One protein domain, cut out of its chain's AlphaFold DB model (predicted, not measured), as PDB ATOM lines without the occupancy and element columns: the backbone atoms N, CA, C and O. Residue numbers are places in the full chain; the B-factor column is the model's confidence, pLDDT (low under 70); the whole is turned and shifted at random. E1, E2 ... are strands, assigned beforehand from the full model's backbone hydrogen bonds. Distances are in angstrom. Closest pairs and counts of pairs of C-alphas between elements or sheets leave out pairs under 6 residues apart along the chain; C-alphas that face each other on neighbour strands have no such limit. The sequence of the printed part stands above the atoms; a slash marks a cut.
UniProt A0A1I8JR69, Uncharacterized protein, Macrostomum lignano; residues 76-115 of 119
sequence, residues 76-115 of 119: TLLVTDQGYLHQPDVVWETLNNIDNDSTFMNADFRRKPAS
ATOM      1  N   THR A  76     251.592 213.987 283.935       68.56
ATOM      2  CA  THR A  76     251.382 213.110 282.786       68.56
ATOM      3  C   THR A  76     249.913 212.749 282.700       68.56
ATOM      4  O   THR A  76     249.287 212.445 283.712       68.56
ATOM      5  N   LEU A  77     249.364 212.808 281.494       77.56
ATOM      6  CA  LEU A  77     248.000 212.397 281.196       77.56
ATOM      7  C   LEU A  77     248.016 211.032 280.528       77.56
ATOM      8  O   LEU A  77     248.904 210.734 279.727       77.56
ATOM      9  N   LEU A  78     247.034 210.201 280.863       79.25
ATOM     10  CA  LEU A  78     246.798 208.951 280.154       79.25
ATOM     11  C   LEU A  78     246.253 209.271 278.758       79.25
ATOM     12  O   LEU A  78     245.274 210.003 278.626       79.25
ATOM     13  N   VAL A  79     246.857 208.696 277.721       77.56
ATOM     14  CA  VAL A  79     246.374 208.844 276.345       77.56
ATOM     15  C   VAL A  79     245.185 207.906 276.133       77.56
ATOM     16  O   VAL A  79     245.348 206.689 276.098       77.56
ATOM     17  N   THR A  80     243.983 208.466 275.989       77.00
ATOM     18  CA  THR A  80     242.734 207.704 275.769       77.00
ATOM     19  C   THR A  80     242.155 207.863 274.362       77.00
ATOM     20  O   THR A  80     241.146 207.238 274.033       77.00
ATOM     21  N   ASP A  81     242.785 208.679 273.510       80.44
ATOM     22  CA  ASP A  81     242.322 208.916 272.144       80.44
ATOM     23  C   ASP A  81     242.423 207.630 271.302       80.44
ATOM     24  O   ASP A  81     243.467 206.972 271.214       80.44
ATOM     25  N   GLN A  82     241.309 207.285 270.650       69.56
ATOM     26  CA  GLN A  82     241.158 206.098 269.806       69.56
ATOM     27  C   GLN A  82     242.171 206.046 268.650       69.56
ATOM     28  O   GLN A  82     242.492 204.958 268.166       69.56
ATOM     29  N   GLY A  83     242.733 207.184 268.231       83.06
ATOM     30  CA  GLY A  83     243.816 207.260 267.249       83.06
ATOM     31  C   GLY A  83     245.113 206.557 267.680       83.06
ATOM     32  O   GLY A  83     245.908 206.160 266.822       83.06
ATOM     33  N   TYR A  84     245.312 206.332 268.982       79.88
ATOM     34  CA  TYR A  84     246.500 205.676 269.544       79.88
ATOM     35  C   TYR A  84     246.263 204.223 269.967       79.88
ATOM     36  O   TYR A  84     247.186 203.575 270.453       79.88
ATOM     37  N   LEU A  85     245.080 203.657 269.702       78.00
ATOM     38  CA  LEU A  85     244.715 202.291 270.107       78.00
ATOM     39  C   LEU A  85     245.711 201.216 269.626       78.00
ATOM     40  O   LEU A  85     245.942 200.218 270.302       78.00
ATOM     41  N   HIS A  86     246.325 201.426 268.458       83.75
ATOM     42  CA  HIS A  86     247.311 200.509 267.874       83.75
ATOM     43  C   HIS A  86     248.769 200.871 268.210       83.75
ATOM     44  O   HIS A  86     249.692 200.289 267.637       83.75
ATOM     45  N   GLN A  87     248.997 201.836 269.104       82.25
ATOM     46  CA  GLN A  87     250.320 202.306 269.510       82.25
ATOM     47  C   GLN A  87     250.581 201.954 270.984       82.25
ATOM     48  O   GLN A  87     250.493 202.823 271.845       82.25
ATOM     49  N   PRO A  88     250.960 200.701 271.299       80.25
ATOM     50  CA  PRO A  88     251.124 200.240 272.686       80.25
ATOM     51  C   PRO A  88     252.216 200.988 273.466       80.25
ATOM     52  O   PRO A  88     252.251 200.964 274.692       80.25
ATOM     53  N   ASP A  89     253.117 201.663 272.755       82.44
ATOM     54  CA  ASP A  89     254.187 202.465 273.340       82.44
ATOM     55  C   ASP A  89     253.769 203.913 273.660       82.44
ATOM     56  O   ASP A  89     254.616 204.711 274.064       82.44
ATOM     57  N   VAL A  90     252.513 204.287 273.399       82.69
ATOM     58  CA  VAL A  90     251.958 205.619 273.658       82.69
ATOM     59  C   VAL A  90     250.888 205.462 274.727       82.69
ATOM     60  O   VAL A  90     249.747 205.122 274.440       82.69
ATOM     61  N   VAL A  91     251.303 205.647 275.975       83.38
ATOM     62  CA  VAL A  91     250.454 205.460 277.156       83.38
ATOM     63  C   VAL A  91     250.299 206.771 277.910       83.38
ATOM     64  O   VAL A  91     249.197 207.105 278.325       83.38
ATOM     65  N   TRP A  92     251.377 207.544 278.038       85.56
ATOM     66  CA  TRP A  92     251.368 208.805 278.773       85.56
ATOM     67  C   TRP A  92     251.779 209.974 277.890       85.56
ATOM     68  O   TRP A  92     252.623 209.820 277.009       85.56
ATOM     69  N   GLU A  93     251.241 211.151 278.172       82.25
ATOM     70  CA  GLU A  93     251.609 212.425 277.563       82.25
ATOM     71  C   GLU A  93     252.055 213.403 278.648       82.25
ATOM     72  O   GLU A  93     251.377 213.555 279.658       82.25
ATOM     73  N   THR A  94     253.193 214.071 278.472       79.69
ATOM     74  CA  THR A  94     253.665 215.061 279.450       79.69
ATOM     75  C   THR A  94     252.972 216.411 279.306       79.69
ATOM     76  O   THR A  94     253.003 217.007 278.231       79.69
ATOM     77  N   LEU A  95     252.516 216.964 280.421       73.12
ATOM     78  CA  LEU A  95     252.077 218.347 280.578       73.12
ATOM     79  C   LEU A  95     253.275 219.210 280.999       73.12
ATOM     80  O   LEU A  95     253.481 219.477 282.182       73.12
ATOM     81  N   ASN A  96     254.120 219.584 280.036       63.94
ATOM     82  CA  ASN A  96     255.331 220.361 280.330       63.94
ATOM     83  C   ASN A  96     255.131 221.881 280.208       63.94
ATOM     84  O   ASN A  96     255.900 222.612 280.829       63.94
ATOM     85  N   ASN A  97     254.158 222.367 279.421       55.94
ATOM     86  CA  ASN A  97     253.837 223.794 279.277       55.94
ATOM     87  C   ASN A  97     252.519 224.006 278.489       55.94
ATOM     88  O   ASN A  97     252.129 223.147 277.700       55.94
ATOM     89  N   ILE A  98     251.891 225.178 278.639       57.50
ATOM     90  CA  ILE A  98     250.715 225.666 277.886       57.50
ATOM     91  C   ILE A  98     251.033 225.825 276.379       57.50
ATOM     92  O   ILE A  98     250.140 225.831 275.537       57.50
ATOM     93  N   ASP A  99     252.322 225.872 276.026       60.78
ATOM     94  CA  ASP A  99     252.837 226.010 274.654       60.78
ATOM     95  C   ASP A  99     252.790 224.717 273.810       60.78
ATOM     96  O   ASP A  99     253.404 224.650 272.744       60.78
ATOM     97  N   ASN A 100     252.043 223.696 274.245       58.44
ATOM     98  CA  ASN A 100     251.761 222.488 273.459       58.44
ATOM     99  C   ASN A 100     252.994 221.599 273.150       58.44
ATOM    100  O   ASN A 100     252.933 220.754 272.257       58.44
ATOM    101  N   ASP A 101     254.108 221.765 273.877       67.81
ATOM    102  CA  ASP A 101     255.302 220.903 273.784       67.81
ATOM    103  C   ASP A 101     255.151 219.676 274.698       67.81
ATOM    104  O   ASP A 101     255.777 219.544 275.761       67.81
ATOM    105  N   SER A 102     254.226 218.796 274.313       73.31
ATOM    106  CA  SER A 102     253.992 217.523 274.981       73.31
ATOM    107  C   SER A 102     254.833 216.406 274.356       73.31
ATOM    108  O   SER A 102     255.179 216.403 273.175       73.31
ATOM    109  N   THR A 103     255.235 215.432 275.173       81.69
ATOM    110  CA  THR A 103     255.983 214.256 274.727       81.69
ATOM    111  C   THR A 103     255.266 212.996 275.177       81.69
ATOM    112  O   THR A 103     254.888 212.876 276.342       81.69
ATOM    113  N   PHE A 104     255.156 212.023 274.274       84.75
ATOM    114  CA  PHE A 104     254.592 210.716 274.588       84.75
ATOM    115  C   PHE A 104     255.609 209.769 275.239       84.75
ATOM    116  O   PHE A 104     256.796 209.734 274.887       84.75
ATOM    117  N   MET A 105     255.124 208.959 276.175       84.00
ATOM    118  CA  MET A 105     255.875 207.940 276.897       84.00
ATOM    119  C   MET A 105     255.118 206.612 276.903       84.00
ATOM    120  O   MET A 105     253.892 206.568 276.802       84.00
ATOM    121  N   ASN A 106     255.864 205.523 277.064       83.88
ATOM    122  CA  ASN A 106     255.297 204.190 277.251       83.88
ATOM    123  C   ASN A 106     254.880 203.942 278.714       83.88
ATOM    124  O   ASN A 106     255.139 204.775 279.580       83.88
ATOM    125  N   ALA A 107     254.296 202.774 279.006       81.75
ATOM    126  CA  ALA A 107     253.817 202.406 280.348       81.75
ATOM    127  C   ALA A 107     254.873 202.542 281.467       81.75
ATOM    128  O   ALA A 107     254.519 202.843 282.603       81.75
ATOM    129  N   ASP A 108     256.159 202.388 281.138       83.19
ATOM    130  CA  ASP A 108     257.287 202.522 282.070       83.19
ATOM    131  C   ASP A 108     257.787 203.976 282.223       83.19
ATOM    132  O   ASP A 108     258.899 204.198 282.709       83.19
ATOM    133  N   PHE A 109     257.016 204.967 281.758       80.06
ATOM    134  CA  PHE A 109     257.373 206.393 281.734       80.06
ATOM    135  C   PHE A 109     258.672 206.689 280.969       80.06
ATOM    136  O   PHE A 109     259.407 207.637 281.264       80.06
ATOM    137  N   ARG A 110     258.984 205.879 279.952       80.94
ATOM    138  CA  ARG A 110     260.138 206.104 279.080       80.94
ATOM    139  C   ARG A 110     259.692 206.830 277.825       80.94
ATOM    140  O   ARG A 110     258.800 206.375 277.110       80.94
ATOM    141  N   ARG A 111     260.357 207.949 277.532       79.12
ATOM    142  CA  ARG A 111     260.205 208.636 276.246       79.12
ATOM    143  C   ARG A 111     260.642 207.697 275.134       79.12
ATOM    144  O   ARG A 111     261.667 207.018 275.266       79.12
ATOM    145  N   LYS A 112     259.917 207.714 274.016       69.88
ATOM    146  CA  LYS A 112     260.451 207.115 272.795       69.88
ATOM    147  C   LYS A 112     261.767 207.820 272.457       69.88
ATOM    148  O   LYS A 112     261.793 209.054 272.442       69.88
ATOM    149  N   PRO A 113     262.863 207.089 272.190       60.34
ATOM    150  CA  PRO A 113     263.994 207.715 271.534       60.34
ATOM    151  C   PRO A 113     263.464 208.291 270.222       60.34
ATOM    152  O   PRO A 113     262.809 207.572 269.463       60.34
ATOM    153  N   ALA A 114     263.689 209.587 269.984       57.09
ATOM    154  CA  ALA A 114     263.427 210.172 268.676       57.09
ATOM    155  C   ALA A 114     264.100 209.247 267.665       57.09
ATOM    156  O   ALA A 114     265.297 208.982 267.805       57.09
ATOM    157  N   SER A 115     263.319 208.669 266.746       52.56
ATOM    158  CA  SER A 115     263.863 207.789 265.717       52.56
ATOM    159  C   SER A 115     265.004 208.559 265.078       52.56
ATOM    160  O   SER A 115     264.757 209.582 264.442       52.56
TER     161      SER A 115
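What this domain is: This is residues 76 to 115 of the 119 residues of an uncharacterized protein of Macrostomum lignano (UniProt A0A1I8JR69). What does the backbone look like? It has little regular structure: two loops swing out from a tiny hairpin of E1 and E2, with residues 81 to 86 sticking out, and residues 104 to 105 pair antiparallel with residues 92 to 93 of E2. What are its make-up and size? The printed part has 40 residues, E1 then E2, antiparallel, no named helix; the class is all strand, with only 6 residues in named elements. It is compact, radius of gyration of the C-alphas 10.0 A, spanning 27 by 22 by 18 A.

How they stand to each other: How do E1, residues 76 to 78, and E2, residues 92 to 94, stand? They form an antiparallel hairpin at 148 degrees. Which atoms show it? N 77 and O 93 are within hydrogen-bond range at 2.8 A.

Where its parts are: Where does E1 begin? C-alpha 76 is at (251.382, 213.110, 282.786). Where does E2 end? C-alpha 94 is at (253.665, 215.061, 279.450); each strand measures 6.7 A.

The domain as a whole: Is anything cut or long? The printed part has no cut; the E1 to E2 link is long, 13 residues. Where is confidence low? pLDDT is under 70 at residues 76, 82, 96 to 101 and 112 to 115.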